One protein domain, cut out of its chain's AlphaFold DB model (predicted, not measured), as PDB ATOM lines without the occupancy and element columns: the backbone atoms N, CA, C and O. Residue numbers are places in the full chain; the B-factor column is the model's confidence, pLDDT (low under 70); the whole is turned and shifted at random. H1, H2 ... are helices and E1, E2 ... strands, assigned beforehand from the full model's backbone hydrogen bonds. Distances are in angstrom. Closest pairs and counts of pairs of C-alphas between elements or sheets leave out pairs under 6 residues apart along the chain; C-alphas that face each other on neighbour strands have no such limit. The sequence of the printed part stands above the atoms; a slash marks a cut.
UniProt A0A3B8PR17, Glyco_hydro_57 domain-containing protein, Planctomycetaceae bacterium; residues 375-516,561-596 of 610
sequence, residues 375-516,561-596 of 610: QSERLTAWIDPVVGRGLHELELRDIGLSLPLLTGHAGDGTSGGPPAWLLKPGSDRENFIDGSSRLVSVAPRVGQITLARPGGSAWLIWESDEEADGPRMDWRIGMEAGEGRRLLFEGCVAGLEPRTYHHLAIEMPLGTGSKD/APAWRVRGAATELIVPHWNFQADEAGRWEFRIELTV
ATOM      1  N   GLN A 375     132.129  98.793 108.909       96.56
ATOM      2  CA  GLN A 375     133.442  98.940 108.298       96.56
ATOM      3  C   GLN A 375     134.094 100.270 108.657       96.56
ATOM      4  O   GLN A 375     133.441 101.310 108.694       96.56
ATOM      5  N   SER A 376     135.406 100.234 108.858       95.56
ATOM      6  CA  SER A 376     136.289 101.391 108.963       95.56
ATOM      7  C   SER A 376     137.470 101.248 108.003       95.56
ATOM      8  O   SER A 376     137.608 100.242 107.303       95.56
ATOM      9  N   GLU A 377     138.401 102.202 108.015       92.06
ATOM     10  CA  GLU A 377     139.674 102.070 107.293       92.06
ATOM     11  C   GLU A 377     140.553 100.880 107.754       92.06
ATOM     12  O   GLU A 377     141.455 100.476 107.014       92.06
ATOM     13  N   ARG A 378     140.337 100.335 108.966       93.56
ATOM     14  CA  ARG A 378     141.186  99.288 109.577       93.56
ATOM     15  C   ARG A 378     140.484  97.951 109.780       93.56
ATOM     16  O   ARG A 378     141.155  96.925 109.726       93.56
ATOM     17  N   LEU A 379     139.174  97.956 110.006       95.31
ATOM     18  CA  LEU A 379     138.424  96.789 110.464       95.31
ATOM     19  C   LEU A 379     137.112  96.653 109.683       95.31
ATOM     20  O   LEU A 379     136.421  97.648 109.466       95.31
ATOM     21  N   THR A 380     136.764  95.431 109.283       96.38
ATOM     22  CA  THR A 380     135.408  95.070 108.832       96.38
ATOM     23  C   THR A 380     134.825  94.045 109.800       96.38
ATOM     24  O   THR A 380     135.517  93.097 110.170       96.38
ATOM     25  N   ALA A 381     133.559  94.204 110.179       94.56
ATOM     26  CA  ALA A 381     132.769  93.207 110.883       94.56
ATOM     27  C   ALA A 381     131.554  92.808 110.045       94.56
ATOM     28  O   ALA A 381     130.732  93.655 109.677       94.56
ATOM     29  N   TRP A 382     131.451  91.510 109.771       92.06
ATOM     30  CA  TRP A 382     130.359  90.911 109.020       92.06
ATOM     31  C   TRP A 382     129.358  90.257 109.959       92.06
ATOM     32  O   TRP A 382     129.702  89.397 110.776       92.06
ATOM     33  N   ILE A 383     128.104  90.678 109.835       88.88
ATOM     34  CA  ILE A 383     127.008  90.237 110.686       88.88
ATOM     35  C   ILE A 383     125.894  89.728 109.780       88.88
ATOM     36  O   ILE A 383     125.332  90.481 108.988       88.88
ATOM     37  N   ASP A 384     125.563  88.447 109.901       84.12
ATOM     38  CA  ASP A 384     124.397  87.865 109.248       84.12
ATOM     39  C   ASP A 384     123.265  87.805 110.286       84.12
ATOM     40  O   ASP A 384     123.376  87.086 111.288       84.12
ATOM     41  N   PRO A 385     122.195  88.592 110.095       75.62
ATOM     42  CA  PRO A 385     121.088  88.629 111.027       75.62
ATOM     43  C   PRO A 385     120.188  87.386 110.978       75.62
ATOM     44  O   PRO A 385     119.249  87.271 111.765       75.62
ATOM     45  N   VAL A 386     120.437  86.453 110.057       69.88
ATOM     46  CA  VAL A 386     119.729  85.177 109.991       69.88
ATOM     47  C   VAL A 386     120.206  84.232 111.103       69.88
ATOM     48  O   VAL A 386     121.380  84.190 111.485       69.88
ATOM     49  N   VAL A 387     119.263  83.436 111.617       58.47
ATOM     50  CA  VAL A 387     119.485  82.380 112.617       58.47
ATOM     51  C   VAL A 387     120.719  81.535 112.270       58.47
ATOM     52  O   VAL A 387     120.812  80.993 111.169       58.47
ATOM     53  N   GLY A 388     121.637  81.362 113.228       57.88
ATOM     54  CA  GLY A 388     122.785  80.460 113.088       57.88
ATOM     55  C   GLY A 388     124.109  81.097 112.664       57.88
ATOM     56  O   GLY A 388     125.098  80.370 112.611       57.88
ATOM     57  N   ARG A 389     124.152  82.397 112.326       65.94
ATOM     58  CA  ARG A 389     125.368  83.023 111.767       65.94
ATOM     59  C   ARG A 389     125.885  84.224 112.559       65.94
ATOM     60  O   ARG A 389     127.040  84.191 112.962       65.94
ATOM     61  N   GLY A 390     125.059  85.231 112.852       80.19
ATOM     62  CA  GLY A 390     125.460  86.360 113.706       80.19
ATOM     63  C   GLY A 390     126.747  87.054 113.245       80.19
ATOM     64  O   GLY A 390     126.979  87.195 112.042       80.19
ATOM     65  N   LEU A 391     127.568  87.510 114.198       84.00
ATOM     66  CA  LEU A 391     128.913  88.022 113.910       84.00
ATOM     67  C   LEU A 391     129.811  86.848 113.485       84.00
ATOM     68  O   LEU A 391     130.241  86.073 114.332       84.00
ATOM     69  N   HIS A 392     130.097  86.726 112.189       82.88
ATOM     70  CA  HIS A 392     130.708  85.513 111.627       82.88
ATOM     71  C   HIS A 392     132.070  85.738 110.964       82.88
ATOM     72  O   HIS A 392     132.773  84.769 110.681       82.88
ATOM     73  N   GLU A 393     132.477  86.982 110.710       88.31
ATOM     74  CA  GLU A 393     133.801  87.279 110.159       88.31
ATOM     75  C   GLU A 393     134.296  88.663 110.598       88.31
ATOM     76  O   GLU A 393     133.539  89.638 110.617       88.31
ATOM     77  N   LEU A 394     135.581  88.737 110.951       91.75
ATOM     78  CA  LEU A 394     136.318  89.980 111.180       91.75
ATOM     79  C   LEU A 394     137.459  90.101 110.181       91.75
ATOM     80  O   LEU A 394     138.160  89.133 109.898       91.75
ATOM     81  N   GLU A 395     137.700  91.307 109.689       94.44
ATOM     82  CA  GLU A 395     138.771  91.561 108.731       94.44
ATOM     83  C   GLU A 395     139.683  92.657 109.221       94.44
ATOM     84  O   GLU A 395     139.273  93.808 109.364       94.44
ATOM     85  N   LEU A 396     140.950  92.314 109.400       94.31
ATOM     86  CA  LEU A 396     142.004  93.261 109.714       94.31
ATOM     87  C   LEU A 396     142.534  93.805 108.386       94.31
ATOM     88  O   LEU A 396     143.500  93.302 107.801       94.31
ATOM     89  N   ARG A 397     141.826  94.809 107.865       94.06
ATOM     90  CA  ARG A 397     142.000  95.363 106.513       94.06
ATOM     91  C   ARG A 397     143.401  95.913 106.294       94.06
ATOM     92  O   ARG A 397     143.930  95.886 105.183       94.06
ATOM     93  N   ASP A 398     144.012  96.438 107.350       90.06
ATOM     94  CA  ASP A 398     145.310  97.081 107.249       90.06
ATOM     95  C   ASP A 398     146.484  96.120 107.048       90.06
ATOM     96  O   ASP A 398     147.475  96.524 106.436       90.06
ATOM     97  N   ILE A 399     146.322  94.862 107.463       90.31
ATOM     98  CA  ILE A 399     147.284  93.771 107.253       90.31
ATOM     99  C   ILE A 399     146.786  92.691 106.282       90.31
ATOM    100  O   ILE A 399     147.522  91.744 106.000       90.31
ATOM    101  N   GLY A 400     145.566  92.833 105.757       90.69
ATOM    102  CA  GLY A 400     144.977  91.914 104.785       90.69
ATOM    103  C   GLY A 400     144.626  90.542 105.370       90.69
ATOM    104  O   GLY A 400     144.799  89.536 104.686       90.69
ATOM    105  N   LEU A 401     144.165  90.485 106.624       90.19
ATOM    106  CA  LEU A 401     143.807  89.233 107.298       90.19
ATOM    107  C   LEU A 401     142.285  89.099 107.455       90.19
ATOM    108  O   LEU A 401     141.653  89.972 108.039       90.19
ATOM    109  N   SER A 402     141.725  87.988 106.972       88.75
ATOM    110  CA  SER A 402     140.313  87.603 107.147       88.75
ATOM    111  C   SER A 402     140.208  86.528 108.223       88.75
ATOM    112  O   SER A 402     140.890  85.505 108.131       88.75
ATOM    113  N   LEU A 403     139.357  86.745 109.220       85.94
ATOM    114  CA  LEU A 403     139.187  85.890 110.389       85.94
ATOM    115  C   LEU A 403     137.742  85.394 110.450       85.94
ATOM    116  O   LEU A 403     136.880  86.093 110.989       85.94
ATOM    117  N   PRO A 404     137.451  84.197 109.911       79.94
ATOM    118  CA  PRO A 404     136.152  83.581 110.113       79.94
ATOM    119  C   PRO A 404     135.971  83.288 111.604       79.94
ATOM    120  O   PRO A 404     136.734  82.532 112.212       79.94
ATOM    121  N   LEU A 405     134.951  83.897 112.193       74.75
ATOM    122  CA  LEU A 405     134.584  83.708 113.583       74.75
ATOM    123  C   LEU A 405     133.664  82.496 113.659       74.75
ATOM    124  O   LEU A 405     132.462  82.578 113.430       74.75
ATOM    125  N   LEU A 406     134.234  81.333 113.975       55.50
ATOM    126  CA  LEU A 406     133.439  80.167 114.358       55.50
ATOM    127  C   LEU A 406     132.938  80.350 115.797       55.50
ATOM    128  O   LEU A 406     133.356  79.635 116.710       55.50
ATOM    129  N   THR A 407     132.069  81.333 116.022       48.94
ATOM    130  CA  THR A 407     131.362  81.498 117.294       48.94
ATOM    131  C   THR A 407     130.134  80.593 117.278       48.94
ATOM    132  O   THR A 407     129.016  81.021 116.998       48.94
ATOM    133  N   GLY A 408     130.347  79.296 117.498       41.84
ATOM    134  CA  GLY A 408     129.255  78.337 117.621       41.84
ATOM    135  C   GLY A 408     129.700  76.882 117.525       41.84
ATOM    136  O   GLY A 408     130.519  76.511 116.684       41.84
ATOM    137  N   HIS A 409     129.116  76.039 118.373       42.84
ATOM    138  CA  HIS A 409     129.135  74.593 118.193       42.84
ATOM    139  C   HIS A 409     128.095  74.247 117.117       42.84
ATOM    140  O   HIS A 409     126.951  74.704 117.179       42.84
ATOM    141  N   ALA A 410     128.482  73.473 116.100       35.12
ATOM    142  CA  ALA A 410     127.559  73.046 115.051       35.12
ATOM    143  C   ALA A 410     126.368  72.288 115.674       35.12
ATOM    144  O   ALA A 410     126.538  71.173 116.158       35.12
ATOM    145  N   GLY A 411     125.176  72.896 115.655       41.03
ATOM    146  CA  GLY A 411     123.939  72.302 116.185       41.03
ATOM    147  C   GLY A 411     123.309  72.997 117.401       41.03
ATOM    148  O   GLY A 411     122.181  72.648 117.740       41.03
ATOM    149  N   ASP A 412     123.952  74.006 118.002       44.59
ATOM    150  CA  ASP A 412     123.492  74.603 119.277       44.59
ATOM    151  C   ASP A 412     122.430  75.714 119.143       44.59
ATOM    152  O   ASP A 412     121.958  76.253 120.143       44.59
ATOM    153  N   GLY A 413     122.005  76.060 117.922       41.66
ATOM    154  CA  GLY A 413     120.903  77.008 117.704       41.66
ATOM    155  C   GLY A 413     121.184  78.452 118.152       41.66
ATOM    156  O   GLY A 413     120.233  79.187 118.425       41.66
ATOM    157  N   THR A 414     122.455  78.860 118.232       44.66
ATOM    158  CA  THR A 414     122.864  80.247 118.504       44.66
ATOM    159  C   THR A 414     122.514  81.153 117.320       44.66
ATOM    160  O   THR A 414     122.738  80.798 116.166       44.66
ATOM    161  N   SER A 415     121.921  82.320 117.573       48.75
ATOM    162  CA  SER A 415     121.385  83.208 116.530       48.75
ATOM    163  C   SER A 415     121.746  84.663 116.777       48.75
ATOM    164  O   SER A 415     121.267  85.227 117.743       48.75
ATOM    165  N   GLY A 416     122.518  85.288 115.889       53.66
ATOM    166  CA  GLY A 416     122.664  86.742 115.888       53.66
ATOM    167  C   GLY A 416     123.605  87.355 116.927       53.66
ATOM    168  O   GLY A 416     123.612  86.958 118.085       53.66
ATOM    169  N   GLY A 417     124.392  88.359 116.515       56.53
ATOM    170  CA  GLY A 417     125.407  88.989 117.369       56.53
ATOM    171  C   GLY A 417     126.432  87.979 117.915       56.53
ATOM    172  O   GLY A 417     126.546  86.875 117.374       56.53
ATOM    173  N   PRO A 418     127.198  88.341 118.956       78.00
ATOM    174  CA  PRO A 418     127.955  87.374 119.747       78.00
ATOM    175  C   PRO A 418     127.012  86.389 120.471       78.00
ATOM    176  O   PRO A 418     125.970  86.826 120.976       78.00
ATOM    177  N   PRO A 419     127.339  85.082 120.564       82.81
ATOM    178  CA  PRO A 419     126.495  84.118 121.267       82.81
ATOM    179  C   PRO A 419     126.222  84.522 122.721       82.81
ATOM    180  O   PRO A 419     127.139  84.855 123.470       82.81
ATOM    181  N   ALA A 420     124.949  84.467 123.118       87.00
ATOM    182  CA  ALA A 420     124.474  84.912 124.424       87.00
ATOM    183  C   ALA A 420     123.569  83.864 125.082       87.00
ATOM    184  O   ALA A 420     122.609  83.382 124.465       87.00
ATOM    185  N   TRP A 421     123.845  83.545 126.349       90.00
ATOM    186  CA  TRP A 421     123.189  82.466 127.088       90.00
ATOM    187  C   TRP A 421     122.733  82.904 128.473       90.00
ATOM    188  O   TRP A 421     123.538  83.386 129.268       90.00
ATOM    189  N   LEU A 422     121.467  82.641 128.798       92.56
ATOM    190  CA  LEU A 422     121.038  82.577 130.192       92.56
ATOM    191  C   LEU A 422     121.388  81.206 130.763       92.56
ATOM    192  O   LEU A 422     121.123  80.170 130.145       92.56
ATOM    193  N   LEU A 423     121.979  81.209 131.950       93.88
ATOM    194  CA  LEU A 423     122.487  80.037 132.646       93.88
ATOM    195  C   LEU A 423     121.700  79.771 133.928       93.88
ATOM    196  O   LEU A 423     121.049  80.655 134.491       93.88
ATOM    197  N   LYS A 424     121.800  78.539 134.430       91.12
ATOM    198  CA  LYS A 424     121.353  78.203 135.785       91.12
ATOM    199  C   LYS A 424     122.113  79.079 136.796       91.12
ATOM    200  O   LYS A 424     123.333  79.196 136.681       91.12
ATOM    201  N   PRO A 425     121.450  79.668 137.803       87.69
ATOM    202  CA  PRO A 425     122.148  80.426 138.836       87.69
ATOM    203  C   PRO A 425     123.259  79.606 139.505       87.69
ATOM    204  O   PRO A 425     123.028  78.463 139.902       87.69
ATOM    205  N   GLY A 426     124.451  80.196 139.640       83.06
ATOM    206  CA  GLY A 426     125.616  79.541 140.248       83.06
ATOM    207  C   GLY A 426     126.368  78.577 139.326       83.06
ATOM    208  O   GLY A 426     127.077  77.709 139.827       83.06
ATOM    209  N   SER A 427     126.205  78.702 138.006       89.75
ATOM    210  CA  SER A 427     126.948  77.888 137.038       89.75
ATOM    211  C   SER A 427     128.446  78.187 137.069       89.75
ATOM    212  O   SER A 427     128.851  79.338 137.233       89.75
ATOM    213  N   ASP A 428     129.249  77.148 136.873       90.38
ATOM    214  CA  ASP A 428     130.699  77.224 136.703       90.38
ATOM    215  C   ASP A 428     131.093  76.995 135.235       90.38
ATOM    216  O   ASP A 428     130.259  76.734 134.357       90.38
ATOM    217  N   ARG A 429     132.392  77.121 134.967       90.31
ATOM    218  CA  ARG A 429     132.967  76.990 133.633       90.31
ATOM    219  C   ARG A 429     132.749  75.602 133.033       90.31
ATOM    220  O   ARG A 429     132.423  75.490 131.853       90.31
ATOM    221  N   GLU A 430     132.945  74.545 133.813       89.12
ATOM    222  CA  GLU A 430     132.828  73.161 133.346       89.12
ATOM    223  C   GLU A 430     131.403  72.864 132.865       89.12
ATOM    224  O   GLU A 430     131.228  72.375 131.745       89.12
ATOM    225  N   ASN A 431     130.395  73.267 133.644       88.62
ATOM    226  CA  ASN A 431     128.988  73.102 133.280       88.62
ATOM    227  C   ASN A 431     128.551  74.045 132.135       88.62
ATOM    228  O   ASN A 431     127.499  73.849 131.516       88.62
ATOM    229  N   PHE A 432     129.291  75.124 131.858       88.06
ATOM    230  CA  PHE A 432     129.076  75.975 130.679       88.06
ATOM    231  C   PHE A 432     129.609  75.329 129.397       88.06
ATOM    232  O   PHE A 432     128.948  75.373 128.353       88.06
ATOM    233  N   ILE A 433     130.790  74.712 129.481       85.19
ATOM    234  CA  ILE A 433     131.447  74.040 128.355       85.19
ATOM    235  C   ILE A 433     130.651  72.816 127.908       85.19
ATOM    236  O   ILE A 433     130.447  72.635 126.710       85.19
ATOM    237  N   ASP A 434     130.177  71.993 128.846       85.44
ATOM    238  CA  ASP A 434     129.390  70.797 128.518       85.44
ATOM    239  C   ASP A 434     127.916  71.098 128.169       85.44
ATOM    240  O   ASP A 434     127.170  70.201 127.774       85.44
ATOM    241  N   GLY A 435     127.504  72.365 128.296       84.12
ATOM    242  CA  GLY A 435     126.165  72.856 127.981       84.12
ATOM    243  C   GLY A 435     125.100  72.569 129.045       84.12
ATOM    244  O   GLY A 435     123.966  73.024 128.898       84.12
ATOM    245  N   SER A 436     125.423  71.874 130.138       86.69
ATOM    246  CA  SER A 436     124.457  71.464 131.170       86.69
ATOM    247  C   SER A 436     123.864  72.632 131.971       86.69
ATOM    248  O   SER A 436     122.773  72.505 132.550       86.69
ATOM    249  N   SER A 437     124.549  73.776 131.993       86.88
ATOM    250  CA  SER A 437     124.090  75.023 132.615       86.88
ATOM    251  C   SER A 437     123.225  75.908 131.716       86.88
ATOM    252  O   SER A 437     122.522  76.772 132.243       86.88
ATOM    253  N   ARG A 438     123.245  75.713 130.389       87.19
ATOM    254  CA  ARG A 438     122.582  76.603 129.423       87.19
ATOM    255  C   ARG A 438     121.064  76.422 129.489       87.19
ATOM    256  O   ARG A 438     120.548  75.352 129.179       87.19
ATOM    257  N   LEU A 439     120.347  77.464 129.912       84.75
ATOM    258  CA  LEU A 439     118.882  77.465 129.979       84.75
ATOM    259  C   LEU A 439     118.273  77.835 128.630       84.75
ATOM    260  O   LEU A 439     117.443  77.102 128.098       84.75
ATOM    261  N   VAL A 440     118.677  78.984 128.088       84.00
ATOM    262  CA  VAL A 440     118.148  79.510 126.830       84.00
ATOM    263  C   VAL A 440     119.195  80.389 126.154       84.00
ATOM    264  O   VAL A 440     119.903  81.151 126.817       84.00
ATOM    265  N   SER A 441     119.302  80.281 124.828       82.19
ATOM    266  CA  SER A 441     120.009  81.286 124.036       82.19
ATOM    267  C   SER A 441     119.079  82.476 123.840       82.19
ATOM    268  O   SER A 441     117.989  82.314 123.294       82.19
ATOM    269  N   VAL A 442     119.506  83.650 124.302       80.56
ATOM    270  CA  VAL A 442     118.737  84.903 124.177       80.56
ATOM    271  C   VAL A 442     119.093  85.680 122.916       80.56
ATOM    272  O   VAL A 442     118.484  86.705 122.633       80.56
ATOM    273  N   ALA A 443     120.080  85.204 122.162       71.88
ATOM    274  CA  ALA A 443     120.570  85.860 120.965       71.88
ATOM    275  C   ALA A 443     119.432  85.988 119.915       71.88
ATOM    276  O   ALA A 443     118.635  85.052 119.760       71.88
ATOM    277  N   PRO A 444     119.290  87.134 119.225       67.75
ATOM    278  CA  PRO A 444     118.095  87.421 118.436       67.75
ATOM    279  C   PRO A 444     117.913  86.439 117.266       67.75
ATOM    280  O   PRO A 444     118.772  86.292 116.399       67.75
ATOM    281  N   ARG A 445     116.758  85.755 117.236       63.06
ATOM    282  CA  ARG A 445     116.382  84.786 116.183       63.06
ATOM    283  C   ARG A 445     115.731  85.444 114.970       63.06
ATOM    284  O   ARG A 445     115.971  85.042 113.838       63.06
ATOM    285  N   VAL A 446     114.878  86.426 115.231       67.44
ATOM    286  CA  VAL A 446     114.156  87.260 114.265       67.44
ATOM    287  C   VAL A 446     114.099  88.652 114.885       67.44
ATOM    288  O   VAL A 446     114.005  88.777 116.107       67.44
ATOM    289  N   GLY A 447     114.215  89.694 114.070       74.75
ATOM    290  CA  GLY A 447     114.209  91.053 114.585       74.75
ATOM    291  C   GLY A 447     114.273  92.108 113.496       74.75
ATOM    292  O   GLY A 447     114.648  91.825 112.354       74.75
ATOM    293  N   GLN A 448     113.901  93.328 113.862       86.06
ATOM    294  CA  GLN A 448     114.041  94.486 112.998       86.06
ATOM    295  C   GLN A 448     115.483  94.991 113.049       86.06
ATOM    296  O   GLN A 448     116.095  95.109 114.110       86.06
ATOM    297  N   ILE A 449     116.020  95.311 111.874       88.75
ATOM    298  CA  ILE A 449     117.351  95.890 111.725       88.75
ATOM    299  C   ILE A 449     117.215  97.335 111.286       88.75
ATOM    300  O   ILE A 449     116.616  97.630 110.250       88.75
ATOM    301  N   THR A 450     117.847  98.225 112.042       93.50
ATOM    302  CA  THR A 450     117.950  99.643 111.722       93.50
ATOM    303  C   THR A 450     119.418 100.045 111.669       93.50
ATOM    304  O   THR A 450     120.192  99.749 112.576       93.50
ATOM    305  N   LEU A 451     119.818 100.740 110.603       96.94
ATOM    306  CA  LEU A 451     121.174 101.270 110.466       96.94
ATOM    307  C   LEU A 451     121.195 102.758 110.832       96.94
ATOM    308  O   LEU A 451     120.474 103.549 110.221       96.94
ATOM    309  N   ALA A 452     122.044 103.159 111.777       97.00
ATOM    310  CA  ALA A 452     122.153 104.539 112.248       97.00
ATOM    311  C   ALA A 452     123.573 105.093 112.061       97.00
ATOM    312  O   ALA A 452     124.556 104.384 112.255       97.00
ATOM    313  N   ARG A 453     123.687 106.378 111.690       96.00
ATOM    314  CA  ARG A 453     124.980 107.069 111.502       96.00
ATOM    315  C   ARG A 453     125.072 108.424 112.233       96.00
ATOM    316  O   ARG A 453     125.240 109.458 111.582       96.00
ATOM    317  N   PRO A 454     124.861 108.485 113.560       93.75
ATOM    318  CA  PRO A 454     124.875 109.750 114.286       93.75
ATOM    319  C   PRO A 454     126.308 110.250 114.516       93.75
ATOM    320  O   PRO A 454     127.173 109.492 114.938       93.75
ATOM    321  N   GLY A 455     126.556 111.543 114.289       83.69
ATOM    322  CA  GLY A 455     127.718 112.245 114.854       83.69
ATOM    323  C   GLY A 455     129.098 111.627 114.588       83.69
ATOM    324  O   GLY A 455     129.949 111.699 115.464       83.69
ATOM    325  N   GLY A 456     129.325 111.020 113.416       90.00
ATOM    326  CA  GLY A 456     130.602 110.367 113.095       90.00
ATOM    327  C   GLY A 456     130.731 108.935 113.622       90.00
ATOM    328  O   GLY A 456     131.836 108.427 113.743       90.00
ATOM    329  N   SER A 457     129.622 108.273 113.932       95.75
ATOM    330  CA  SER A 457     129.590 106.854 114.284       95.75
ATOM    331  C   SER A 457     128.710 106.075 113.311       95.75
ATOM    332  O   SER A 457     127.915 106.669 112.576       95.75
ATOM    333  N   ALA A 458     128.853 104.755 113.288       97.38
ATOM    334  CA  ALA A 458     128.064 103.849 112.464       97.38
ATOM    335  C   ALA A 458     127.580 102.675 113.317       97.38
ATOM    336  O   ALA A 458     128.381 102.044 113.999       97.38
ATOM    337  N   TRP A 459     126.276 102.400 113.284       97.44
ATOM    338  CA  TRP A 459     125.626 101.444 114.177       97.44
ATOM    339  C   TRP A 459     124.631 100.555 113.441       97.44
ATOM    340  O   TRP A 459     123.761 101.037 112.713       97.44
ATOM    341  N   LEU A 460     124.727  99.261 113.710       95.19
ATOM    342  CA  LEU A 460     123.647  98.298 113.591       95.19
ATOM    343  C   LEU A 460     122.833  98.331 114.889       95.19
ATOM    344  O   LEU A 460     123.368  98.057 115.958       95.19
ATOM    345  N   ILE A 461     121.546  98.643 114.789       94.12
ATOM    346  CA  ILE A 461     120.566  98.458 115.859       94.12
ATOM    347  C   ILE A 461     119.730  97.244 115.471       94.12
ATOM    348  O   ILE A 461     119.095  97.239 114.414       94.12
ATOM    349  N   TRP A 462     119.774  96.215 116.302       89.50
ATOM    350  CA  TRP A 462     119.067  94.966 116.099       89.50
ATOM    351  C   TRP A 462     118.132  94.721 117.275       89.50
ATOM    352  O   TRP A 462     118.563  94.353 118.366       89.50
ATOM    353  N   GLU A 463     116.849  94.938 117.019       87.81
ATOM    354  CA  GLU A 463     115.774  94.770 117.990       87.81
ATOM    355  C   GLU A 463     115.109  93.421 117.742       87.81
ATOM    356  O   GLU A 463     114.653  93.128 116.633       87.81
ATOM    357  N   SER A 464     115.104  92.578 118.764       81.75
ATOM    358  CA  SER A 464     114.398  91.303 118.760       81.75
ATOM    359  C   SER A 464     112.882  91.516 118.693       81.75
ATOM    360  O   SER A 464     112.362  92.523 119.167       81.75
ATOM    361  N   ASP A 465     112.166  90.571 118.079       76.00
ATOM    362  CA  ASP A 465     110.706  90.647 117.951       76.00
ATOM    363  C   ASP A 465     110.021  90.727 119.331       76.00
ATOM    364  O   ASP A 465     110.230  89.867 120.190       76.00
ATOM    365  N   GLU A 466     109.202  91.762 119.546       66.00
ATOM    366  CA  GLU A 466     108.463  91.954 120.797       66.00
ATOM    367  C   GLU A 466     107.398  90.871 121.019       66.00
ATOM    368  O   GLU A 466     107.028  90.623 122.168       66.00
ATOM    369  N   GLU A 467     106.930  90.201 119.958       65.25
ATOM    370  CA  GLU A 467     105.957  89.103 120.049       65.25
ATOM    371  C   GLU A 467     106.592  87.766 120.480       65.25
ATOM    372  O   GLU A 467     105.880  86.783 120.702       65.25
ATOM    373  N   ALA A 468     107.921  87.697 120.618       64.25
ATOM    374  CA  ALA A 468     108.598  86.498 121.095       64.25
ATOM    375  C   ALA A 468     108.355  86.281 122.602       64.25
ATOM    376  O   ALA A 468     108.774  87.082 123.440       64.25
ATOM    377  N   ASP A 469     107.722  85.160 122.957       69.38
ATOM    378  CA  ASP A 469     107.538  84.754 124.354       69.38
ATOM    379  C   ASP A 469     108.895  84.469 125.034       69.38
ATOM    380  O   ASP A 469     109.626  83.554 124.645       69.38
ATOM    381  N   GLY A 470     109.197  85.211 126.107       83.81
ATOM    382  CA  GLY A 470     110.324  84.958 127.012       83.81
ATOM    383  C   GLY A 470     111.529  85.903 126.864       83.81
ATOM    384  O   GLY A 470     111.430  86.963 126.242       83.81
ATOM    385  N   PRO A 471     112.671  85.552 127.490       88.50
ATOM    386  CA  PRO A 471     113.875  86.375 127.468       88.50
ATOM    387  C   PRO A 471     114.489  86.494 126.072       88.50
ATOM    388  O   PRO A 471     114.656  85.495 125.370       88.50
ATOM    389  N   ARG A 472     114.896  87.708 125.706       87.62
ATOM    390  CA  ARG A 472     115.455  88.048 124.388       87.62
ATOM    391  C   ARG A 472     116.564  89.090 124.504       87.62
ATOM    392  O   ARG A 472     116.651  89.776 125.519       87.62
ATOM    393  N   MET A 473     117.409  89.191 123.483       88.38
ATOM    394  CA  MET A 473     118.528  90.129 123.422       88.38
ATOM    395  C   MET A 473     118.341  91.127 122.285       88.38
ATOM    396  O   MET A 473     118.215  90.729 121.125       88.38
ATOM    397  N   ASP A 474     118.437  92.406 122.629       90.12
ATOM    398  CA  ASP A 474     118.593  93.507 121.685       90.12
ATOM    399  C   ASP A 474     120.066  93.924 121.636       90.12
ATOM    400  O   ASP A 474     120.739  94.001 122.670       90.12
ATOM    401  N   TRP A 475     120.572  94.209 120.437       91.00
ATOM    402  CA  TRP A 475     121.963  94.595 120.216       91.00
ATOM    403  C   TRP A 475     122.075  95.963 119.553       91.00
ATOM    404  O   TRP A 475     121.411  96.257 118.560       91.00
ATOM    405  N   ARG A 476     123.022  96.769 120.027       94.75
ATOM    406  CA  ARG A 476     123.590  97.886 119.271       94.75
ATOM    407  C   ARG A 476     125.063  97.608 119.047       94.75
ATOM    408  O   ARG A 476     125.841  97.584 119.995       94.75
ATOM    409  N   ILE A 477     125.441  97.380 117.798       95.19
ATOM    410  CA  ILE A 477     126.817  97.064 117.414       95.19
ATOM    411  C   ILE A 477     127.322  98.202 116.544       95.19
ATOM    412  O   ILE A 477     126.651  98.569 115.581       95.19
ATOM    413  N   GLY A 478     128.467  98.791 116.866       96.50
ATOM    414  CA  GLY A 478     128.916  99.979 116.152       96.50
ATOM    415  C   GLY A 478     130.400 100.273 116.216       96.50
ATOM    416  O   GLY A 478     131.181  99.577 116.861       96.50
ATOM    417  N   MET A 479     130.767 101.325 115.494       97.69
ATOM    418  CA  MET A 479     132.118 101.867 115.380       97.69
ATOM    419  C   MET A 479     132.058 103.394 115.453       97.69
ATOM    420  O   MET A 479     131.077 104.006 115.016       97.69
ATOM    421  N   GLU A 480     133.126 104.015 115.944       96.56
ATOM    422  CA  GLU A 480     133.251 105.471 116.061       96.56
ATOM    423  C   GLU A 480     134.415 105.995 115.213       96.56
ATOM    424  O   GLU A 480     135.470 105.363 115.099       96.56
ATOM    425  N   ALA A 481     134.223 107.155 114.578       94.00
ATOM    426  CA  ALA A 481     135.251 107.761 113.747       94.00
ATOM    427  C   ALA A 481     136.499 108.113 114.564       94.00
ATOM    428  O   ALA A 481     136.418 108.597 115.690       94.00
ATOM    429  N   GLY A 482     137.671 107.884 113.975       92.19
ATOM    430  CA  GLY A 482     138.963 108.015 114.658       92.19
ATOM    431  C   GLY A 482     139.357 106.792 115.497       92.19
ATOM    432  O   GLY A 482     140.543 106.600 115.750       92.19
ATOM    433  N   GLU A 483     138.411 105.909 115.824       93.00
ATOM    434  CA  GLU A 483     138.641 104.662 116.562       93.00
ATOM    435  C   GLU A 483     138.411 103.437 115.666       93.00
ATOM    436  O   GLU A 483     137.819 102.440 116.061       93.00
ATOM    437  N   GLY A 484     138.912 103.482 114.427       89.19
ATOM    438  CA  GLY A 484     138.625 102.468 113.400       89.19
ATOM    439  C   GLY A 484     139.051 101.028 113.735       89.19
ATOM    440  O   GLY A 484     138.741 100.117 112.978       89.19
ATOM    441  N   ARG A 485     139.753 100.803 114.845       94.19
ATOM    442  CA  ARG A 485     140.167  99.483 115.346       94.19
ATOM    443  C   ARG A 485     139.232  98.908 116.409       94.19
ATOM    444  O   ARG A 485     139.486  97.804 116.883       94.19
ATOM    445  N   ARG A 486     138.206  99.665 116.801       96.12
ATOM    446  CA  ARG A 486     137.311  99.368 117.915       96.12
ATOM    447  C   ARG A 486     135.917  99.013 117.406       96.12
ATOM    448  O   ARG A 486     135.351  99.717 116.570       96.12
ATOM    449  N   LEU A 487     135.367  97.935 117.949       96.69
ATOM    450  CA  LEU A 487     133.963  97.554 117.844       96.69
ATOM    451  C   LEU A 487     133.308  97.673 119.216       96.69
ATOM    452  O   LEU A 487     133.830  97.185 120.219       96.69
ATOM    453  N   LEU A 488     132.144  98.307 119.233       97.19
ATOM    454  CA  LEU A 488     131.309  98.493 120.408       97.19
ATOM    455  C   LEU A 488     130.097  97.576 120.312       97.19
ATOM    456  O   LEU A 488     129.424  97.554 119.286       97.19
ATOM    457  N   PHE A 489     129.803  96.865 121.394       95.94
ATOM    458  CA  PHE A 489     128.626  96.021 121.544       95.94
ATOM    459  C   PHE A 489     127.861  96.486 122.785       95.94
ATOM    460  O   PHE A 489     128.344  96.334 123.905       95.94
ATOM    461  N   GLU A 490     126.674  97.056 122.606       96.50
ATOM    462  CA  GLU A 490     125.735  97.336 123.694       96.50
ATOM    463  C   GLU A 490     124.618  96.293 123.638       96.50
ATOM    464  O   GLU A 490     123.891  96.218 122.646       96.50
ATOM    465  N   GLY A 491     124.520  95.466 124.674       94.56
ATOM    466  CA  GLY A 491     123.503  94.425 124.776       94.56
ATOM    467  C   GLY A 491     122.457  94.782 125.822       94.56
ATOM    468  O   GLY A 491     122.795  95.275 126.900       94.56
ATOM    469  N   CYS A 492     121.192  94.510 125.514       94.31
ATOM    470  CA  CYS A 492     120.079  94.611 126.449       94.31
ATOM    471  C   CYS A 492     119.302  93.295 126.450       94.31
ATOM    472  O   CYS A 492     118.659  92.945 125.462       94.31
ATOM    473  N   VAL A 493     119.326  92.578 127.573       92.94
ATOM    474  CA  VAL A 493     118.419  91.446 127.783       92.94
ATOM    475  C   VAL A 493     117.074  92.005 128.226       92.94
ATOM    476  O   VAL A 493     117.016  92.746 129.204       92.94
ATOM    477  N   ALA A 494     115.999  91.646 127.533       90.88
ATOM    478  CA  ALA A 494     114.625  92.037 127.830       90.88
ATOM    479  C   ALA A 494     113.718  90.807 127.993       90.88
ATOM    480  O   ALA A 494     114.122  89.680 127.707       90.88
ATOM    481  N   GLY A 495     112.482  91.013 128.457       89.62
ATOM    482  CA  GLY A 495     111.512  89.924 128.647       89.62
ATOM    483  C   GLY A 495     111.788  89.048 129.873       89.62
ATOM    484  O   GLY A 495     111.316  87.915 129.942       89.62
ATOM    485  N   LEU A 496     112.564  89.553 130.838       91.62
ATOM    486  CA  LEU A 496     112.811  88.884 132.114       91.62
ATOM    487  C   LEU A 496     111.680  89.182 133.104       91.62
ATOM    488  O   LEU A 496     111.059  90.243 133.061       91.62
ATOM    489  N   GLU A 497     111.453  88.282 134.059       92.50
ATOM    490  CA  GLU A 497     110.569  88.587 135.186       92.50
ATOM    491  C   GLU A 497     111.159  89.745 136.023       92.50
ATOM    492  O   GLU A 497     112.313  89.653 136.462       92.50
ATOM    493  N   PRO A 498     110.409  90.833 136.285       94.50
ATOM    494  CA  PRO A 498     110.937  91.981 137.018       94.50
ATOM    495  C   PRO A 498     111.489  91.605 138.394       94.50
ATOM    496  O   PRO A 498     110.877  90.837 139.140       94.50
ATOM    497  N   ARG A 499     112.630  92.198 138.769       93.00
ATOM    498  CA  ARG A 499     113.300  92.002 140.071       93.00
ATOM    499  C   ARG A 499     113.729  90.561 140.384       93.00
ATOM    500  O   ARG A 499     114.008  90.253 141.547       93.00
ATOM    501  N   THR A 500     113.834  89.689 139.385       94.00
ATOM    502  CA  THR A 500     114.378  88.329 139.544       94.00
ATOM    503  C   THR A 500     115.870  88.273 139.205       94.00
ATOM    504  O   THR A 500     116.382  89.134 138.488       94.00
ATOM    505  N   TYR A 501     116.582  87.295 139.774       94.44
ATOM    506  CA  TYR A 501     118.021  87.108 139.563       94.44
ATOM    507  C   TYR A 501     118.300  86.143 138.413       94.44
ATOM    508  O   TYR A 501     117.684  85.080 138.336       94.44
ATOM    509  N   HIS A 502     119.281  86.491 137.587       94.31
ATOM    510  CA  HIS A 502     119.682  85.745 136.397       94.31
ATOM    511  C   HIS A 502     121.203  85.654 136.291       94.31
ATOM    512  O   HIS A 502     121.924  86.481 136.851       94.31
ATOM    513  N   HIS A 503     121.677  84.659 135.541       95.44
ATOM    514  CA  HIS A 503     123.084  84.498 135.173       95.44
ATOM    515  C   HIS A 503     123.196  84.557 133.646       95.44
ATOM    516  O   HIS A 503     122.609  83.721 132.967       95.44
ATOM    517  N   LEU A 504     123.899  85.550 133.101       95.12
ATOM    518  CA  LEU A 504     124.145  85.710 131.660       95.12
ATOM    519  C   LEU A 504     125.612  85.430 131.338       95.12
ATOM    520  O   LEU A 504     126.479  85.870 132.086       95.12
ATOM    521  N   ALA A 505     125.878  84.771 130.215       93.81
ATOM    522  CA  ALA A 505     127.209  84.596 129.639       93.81
ATOM    523  C   ALA A 505     127.217  85.019 128.162       93.81
ATOM    524  O   ALA A 505     126.294  84.672 127.419       93.81
ATOM    525  N   ILE A 506     128.254  85.753 127.747       92.00
ATOM    526  CA  ILE A 506     128.431  86.234 126.367       92.00
ATOM    527  C   ILE A 506     129.749  85.706 125.814       92.00
ATOM    528  O   ILE A 506     130.798  85.972 126.387       92.00
ATOM    529  N   GLU A 507     129.719  84.973 124.706       89.06
ATOM    530  CA  GLU A 507     130.924  84.432 124.072       89.06
ATOM    531  C   GLU A 507     131.540  85.456 123.113       89.06
ATOM    532  O   GLU A 507     130.927  85.820 122.109       89.06
ATOM    533  N   MET A 508     132.771  85.887 123.390       88.94
ATOM    534  CA  MET A 508     133.510  86.833 122.552       88.94
ATOM    535  C   MET A 508     134.786  86.192 121.999       88.94
ATOM    536  O   MET A 508     135.592  85.673 122.779       88.94
ATOM    537  N   PRO A 509     135.018  86.236 120.676       84.12
ATOM    538  CA  PRO A 509     136.259  85.742 120.101       84.12
ATOM    539  C   PRO A 509     137.432  86.656 120.462       84.12
ATOM    540  O   PRO A 509     137.312  87.882 120.430       84.12
ATOM    541  N   LEU A 510     138.580  86.051 120.772       85.25
ATOM    542  CA  LEU A 510     139.834  86.757 121.008       85.25
ATOM    543  C   LEU A 510     140.991  86.027 120.314       85.25
ATOM    544  O   LEU A 510     141.187  84.825 120.507       85.25
ATOM    545  N   GLY A 511     141.772  86.764 119.524       84.56
ATOM    546  CA  GLY A 511     142.911  86.220 118.787       84.56
ATOM    547  C   GLY A 511     142.585  85.783 117.359       84.56
ATOM    548  O   GLY A 511     141.430  85.651 116.957       84.56
ATOM    549  N   THR A 512     143.634  85.523 116.586       79.94
ATOM    550  CA  THR A 512     143.565  85.000 115.213       79.94
ATOM    551  C   THR A 512     143.484  83.473 115.147       79.94
ATOM    552  O   THR A 512     143.261  82.922 114.071       79.94
ATOM    553  N   GLY A 513     143.664  82.780 116.280       73.88
ATOM    554  CA  GLY A 513     143.697  81.313 116.357       73.88
ATOM    555  C   GLY A 513     145.095  80.702 116.187       73.88
ATOM    556  O   GLY A 513     145.221  79.477 116.106       73.88
ATOM    557  N   SER A 514     146.150  81.528 116.144       67.69
ATOM    558  CA  SER A 514     147.540  81.060 116.147       67.69
ATOM    559  C   SER A 514     147.867  80.413 117.492       67.69
ATOM    560  O   SER A 514     147.743  81.048 118.536       67.69
ATOM    561  N   LYS A 515     148.283  79.141 117.480       60.25
ATOM    562  CA  LYS A 515     148.561  78.368 118.706       60.25
ATOM    563  C   LYS A 515     149.934  78.641 119.318       60.25
ATOM    564  O   LYS A 515     150.160  78.250 120.458       60.25
ATOM    565  N   ASP A 516     150.814  79.317 118.587       61.44
ATOM    566  CA  ASP A 516     152.213  79.466 118.972       61.44
ATOM    567  C   ASP A 516     152.505  80.908 119.428       61.44
ATOM    568  O   ASP A 516     152.160  81.873 118.739       61.44
ATOM    569  N   ALA A 561     132.959  92.102 135.942       94.75
ATOM    570  CA  ALA A 561     132.578  90.736 136.238       94.75
ATOM    571  C   ALA A 561     133.731  89.766 135.947       94.75
ATOM    572  O   ALA A 561     134.600  90.069 135.123       94.75
ATOM    573  N   PRO A 562     133.727  88.573 136.562       94.00
ATOM    574  CA  PRO A 562     134.581  87.477 136.126       94.00
ATOM    575  C   PRO A 562     134.287  87.064 134.675       94.00
ATOM    576  O   PRO A 562     133.202  87.297 134.129       94.00
ATOM    577  N   ALA A 563     135.273  86.418 134.058       93.69
ATOM    578  CA  ALA A 563     135.147  85.867 132.717       93.69
ATOM    579  C   ALA A 563     135.813  84.492 132.625       93.69
ATOM    580  O   ALA A 563     136.845  84.237 133.248       93.69
ATOM    581  N   TRP A 564     135.261  83.601 131.810       92.00
ATOM    582  CA  TRP A 564     135.892  82.312 131.526       92.00
ATOM    583  C   TRP A 564     136.730  82.388 130.262       92.00
ATOM    584  O   TRP A 564     136.342  83.051 129.301       92.00
ATOM    585  N   ARG A 565     137.834  81.636 130.218       87.50
ATOM    586  CA  ARG A 565     138.434  81.265 128.937       87.50
ATOM    587  C   ARG A 565     137.953  79.889 128.508       87.50
ATOM    588  O   ARG A 565     138.137  78.888 129.213       87.50
ATOM    589  N   VAL A 566     137.395  79.840 127.308       84.00
ATOM    590  CA  VAL A 566     136.923  78.622 126.660       84.00
ATOM    591  C   VAL A 566     137.626  78.470 125.317       84.00
ATOM    592  O   VAL A 566     137.842  79.438 124.595       84.00
ATOM    593  N   ARG A 567     137.980  77.234 124.967       75.50
ATOM    594  CA  ARG A 567     138.549  76.937 123.655       75.50
ATOM    595  C   ARG A 567     137.428  76.923 122.615       75.50
ATOM    596  O   ARG A 567     136.557  76.058 122.688       75.50
ATOM    597  N   GLY A 568     137.464  77.848 121.659       68.06
ATOM    598  CA  GLY A 568     136.573  77.840 120.500       68.06
ATOM    599  C   GLY A 568     137.054  76.900 119.393       68.06
ATOM    600  O   GLY A 568     138.107  76.263 119.489       68.06
ATOM    601  N   ALA A 569     136.274  76.810 118.314       64.19
ATOM    602  CA  ALA A 569     136.609  75.971 117.160       64.19
ATOM    603  C   ALA A 569     137.749  76.556 116.303       64.19
ATOM    604  O   ALA A 569     138.549  75.796 115.756       64.19
ATOM    605  N   ALA A 570     137.821  77.889 116.196       64.69
ATOM    606  CA  ALA A 570     138.841  78.611 115.425       64.69
ATOM    607  C   ALA A 570     139.729  79.516 116.291       64.69
ATOM    608  O   ALA A 570     140.935  79.569 116.071       64.69
ATOM    609  N   THR A 571     139.149  80.206 117.274       72.06
ATOM    610  CA  THR A 571     139.844  81.165 118.145       72.06
ATOM    611  C   THR A 571     139.644  80.802 119.613       72.06
ATOM    612  O   THR A 571     138.761  80.010 119.955       72.06
ATOM    613  N   GLU A 572     140.435  81.399 120.503       77.44
ATOM    614  CA  GLU A 572     140.091  81.410 121.924       77.44
ATOM    615  C   GLU A 572     138.813  82.244 122.126       77.44
ATOM    616  O   GLU A 572     138.533  83.184 121.371       77.44
ATOM    617  N   LEU A 573     138.010  81.866 123.119       85.44
ATOM    618  CA  LEU A 573     136.807  82.587 123.521       85.44
ATOM    619  C   LEU A 573     136.997  83.111 124.939       85.44
ATOM    620  O   LEU A 573     137.333  82.354 125.855       85.44
ATOM    621  N   ILE A 574     136.731  84.400 125.123       89.81
ATOM    622  CA  ILE A 574     136.540  84.994 126.440       89.81
ATOM    623  C   ILE A 574     135.043  85.125 126.671       89.81
ATOM    624  O   ILE A 574     134.315  85.622 125.813       89.81
ATOM    625  N   VAL A 575     134.587  84.652 127.827       92.81
ATOM    626  CA  VAL A 575     133.173  84.591 128.182       92.81
ATOM    627  C   VAL A 575     132.927  85.412 129.445       92.81
ATOM    628  O   VAL A 575     132.932  84.840 130.540       92.81
ATOM    629  N   PRO A 576     132.755  86.744 129.344       95.00
ATOM    630  CA  PRO A 576     132.264  87.541 130.458       95.00
ATOM    631  C   PRO A 576     130.892  87.033 130.897       95.00
ATOM    632  O   PRO A 576     130.032  86.727 130.058       95.00
ATOM    633  N   HIS A 577     130.689  86.920 132.209       95.56
ATOM    634  CA  HIS A 577     129.432  86.419 132.743       95.56
ATOM    635  C   HIS A 577     128.985  87.154 134.005       95.56
ATOM    636  O   HIS A 577     129.751  87.384 134.937       95.56
ATOM    637  N   TRP A 578     127.696  87.468 134.078       96.00
ATOM    638  CA  TRP A 578     127.128  88.311 135.123       96.00
ATOM    639  C   TRP A 578     126.033  87.592 135.884       96.00
ATOM    640  O   TRP A 578     125.123  87.031 135.280       96.00
ATOM    641  N   ASN A 579     126.086  87.687 137.211       94.69
ATOM    642  CA  ASN A 579     124.918  87.479 138.056       94.69
ATOM    643  C   ASN A 579     124.278  88.845 138.297       94.69
ATOM    644  O   ASN A 579     124.911  89.729 138.875       94.69
ATOM    645  N   PHE A 580     123.042  89.030 137.849       94.62
ATOM    646  CA  PHE A 580     122.368  90.324 137.899       94.62
ATOM    647  C   PHE A 580     120.906  90.179 138.316       94.62
ATOM    648  O   PHE A 580     120.341  89.087 138.292       94.62
ATOM    649  N   GLN A 581     120.300  91.297 138.711       95.62
ATOM    650  CA  GLN A 581     118.868  91.392 138.976       95.62
ATOM    651  C   GLN A 581     118.215  92.226 137.872       95.62
ATOM    652  O   GLN A 581     118.698  93.318 137.572       95.62
ATOM    653  N   ALA A 582     117.132  91.719 137.281       95.06
ATOM    654  CA  ALA A 582     116.372  92.452 136.271       95.06
ATOM    655  C   ALA A 582     115.725  93.715 136.869       95.06
ATOM    656  O   ALA A 582     115.274  93.703 138.022       95.06
ATOM    657  N   ASP A 583     115.653  94.790 136.083       95.94
ATOM    658  CA  ASP A 583     115.010  96.044 136.485       95.94
ATOM    659  C   ASP A 583     113.469  95.921 136.582       95.94
ATOM    660  O   ASP A 583     112.885  94.839 136.458       95.94
ATOM    661  N   GLU A 584     112.778  97.036 136.842       95.06
ATOM    662  CA  GLU A 584     111.308  97.057 136.927       95.06
ATOM    663  C   GLU A 584     110.611  96.765 135.592       95.06
ATOM    664  O   GLU A 584     109.466  96.315 135.590       95.06
ATOM    665  N   ALA A 585     111.300  96.996 134.475       93.38
ATOM    666  CA  ALA A 585     110.835  96.690 133.131       93.38
ATOM    667  C   ALA A 585     111.235  95.272 132.678       93.38
ATOM    668  O   ALA A 585     110.938  94.897 131.544       93.38
ATOM    669  N   GLY A 586     111.896  94.481 133.533       93.75
ATOM    670  CA  GLY A 586     112.377  93.150 133.168       93.75
ATOM    671  C   GLY A 586     113.577  93.189 132.220       93.75
ATOM    672  O   GLY A 586     113.685  92.336 131.335       93.75
ATOM    673  N   ARG A 587     114.449  94.193 132.365       94.62
ATOM    674  CA  ARG A 587     115.611  94.422 131.501       94.62
ATOM    675  C   ARG A 587     116.926  94.486 132.263       94.62
ATOM    676  O   ARG A 587     116.960  94.761 133.465       94.62
ATOM    677  N   TRP A 588     118.014  94.243 131.539       96.44
ATOM    678  CA  TRP A 588     119.376  94.460 132.013       96.44
ATOM    679  C   TRP A 588     120.330  94.745 130.854       96.44
ATOM    680  O   TRP A 588     120.253  94.099 129.810       96.44
ATOM    681  N   GLU A 589     121.234  95.701 131.053       96.94
ATOM    682  CA  GLU A 589     122.122  96.224 130.015       96.94
ATOM    683  C   GLU A 589     123.595  95.994 130.362       96.94
ATOM    684  O   GLU A 589     124.004  96.079 131.524       96.94
ATOM    685  N   PHE A 590     124.404  95.765 129.332       97.00
ATOM    686  CA  PHE A 590     125.854  95.635 129.430       97.00
ATOM    687  C   PHE A 590     126.534  96.166 128.171       97.00
ATOM    688  O   PHE A 590     125.908  96.410 127.136       97.00
ATOM    689  N   ARG A 591     127.850  96.345 128.261       97.75
ATOM    690  CA  ARG A 591     128.687  96.768 127.141       97.75
ATOM    691  C   ARG A 591     129.918  95.895 127.029       97.75
ATOM    692  O   ARG A 591     130.502  95.529 128.046       97.75
ATOM    693  N   ILE A 592     130.322  95.617 125.797       97.19
ATOM    694  CA  ILE A 592     131.578  94.960 125.451       97.19
ATOM    695  C   ILE A 592     132.278  95.795 124.380       97.19
ATOM    696  O   ILE A 592     131.653  96.329 123.465       97.19
ATOM    697  N   GLU A 593     133.588  95.908 124.502       96.88
ATOM    698  CA  GLU A 593     134.466  96.587 123.566       96.88
ATOM    699  C   GLU A 593     135.517  95.604 123.071       96.88
ATOM    700  O   GLU A 593     136.237  95.022 123.878       96.88
ATOM    701  N   LEU A 594     135.641  95.469 121.754       95.75
ATOM    702  CA  LEU A 594     136.713  94.720 121.112       95.75
ATOM    703  C   LEU A 594     137.612  95.691 120.351       95.75
ATOM    704  O   LEU A 594     137.146  96.367 119.437       95.75
ATOM    705  N   THR A 595     138.898  95.715 120.684       95.94
ATOM    706  CA  THR A 595     139.901  96.535 119.993       95.94
ATOM    707  C   THR A 595     141.008  95.648 119.441       95.94
ATOM    708  O   THR A 595     141.471  94.738 120.131       95.94
ATOM    709  N   VAL A 596     141.429  95.912 118.200       94.69
ATOM    710  CA  VAL A 596     142.481  95.145 117.513       94.69
ATOM    711  C   VAL A 596     143.570  96.075 116.981       94.69
ATOM    712  O   VAL A 596     143.358  96.811 116.015       94.69
TER     713      VAL A 596
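What this domain is: This is residues 375 to 516 and 561 to 596 of the 610 residues of the protein "Glyco_hydro_57 domain-containing protein" of Planctomycetaceae bacterium (UniProt A0A3B8PR17). Two strongly twisted sheets lie partly face to face as a sandwich, their strands crossed: a branched sheet of E4, E5, E10, E11, E12 and E13, and a sheet of E6, E7, E8, E9 and E14. A small third sheet, E1 E2 E3, comes near the second sheet at E1 and E8, and the short helix H1 sits on the branched sheet. The printed part has 178 residues, with 14 named strands and one named helix, in the order E1 E2 E3 E4 H1 E5 to E14; the class is mostly strand, and the three sheets are antiparallel. It is compact, with a radius of gyration of the C-alphas of 16.0 A and spans of 45 by 41 by 28 A.

Where its parts are: The branched sheet holds E13, residues 572 to 581, 29.0 A long, with E12 at 561 to 567, E10 at 501 to 506, E11 at 508 to 510, E4 at 420 to 423 and E5 at 438 to 441. The second sheet holds E6, 447 to 452, E7, 457 to 464, E8, 472 to 480 and 26.3 A long, E9, 486 to 494, and E14, 588 to 596, 27.3 A long and ending at C-alpha 596 (142.481, 95.145, 117.513). E1, 379 to 384, begins at C-alpha 379 (138.424, 96.789, 110.464); E2 is 390 to 396, E3 401 to 404 and H1 429 to 433.

How they stand to each other: E10 and E11 lie on one side of E13 (N 502 to O 580, 2.9 A; N 508 to O 574, 2.9 A) and E12 on the other side (N 564 to O 575, 2.9 A). E10 runs on into E11 at 36 degrees. E5 lies on one side of E4 (N 422 to O 440, 2.9 A) and E10 on the other side (N 421 to O 505, 2.9 A). H1 is on this sheet at a height of 6.1 A, over none of its strands; the closest C-alphas of H1 and E12, Arg 429 and Trp 564, are 6.4 A apart. Its O i to N i+4 pair is within hydrogen-bond range. The facing parts of the sandwich, two sheets face to face, are 10.6 A apart centre to centre, their strands at 48 degrees. E6 E7 E8 E9 form a meander, each strand the antiparallel neighbour of the one before (N 448 to O 463, 2.9 A; N 458 to O 479, 2.9 A; N 472 to O 494, 2.9 A), and E14 is beside E9 (N 487 to O 594, 2.8 A). E1 E2 E3 is another meander (N 380 to O 395, 3.0 A; N 394 to O 403, 2.9 A); E1 and E8 are near each other.

The domain as a whole: The C-alphas farthest apart, Asp 516 and Glu 584, are 48.0 A apart. Residues 517 to 560 are not printed, a gap of 28.5 A between C-alphas 516 and 561. The link E3 to E4 is long, 15 residues. Mean pLDDT of the printed part is 84.8; 29 residues are under 70, among them 406 to 417.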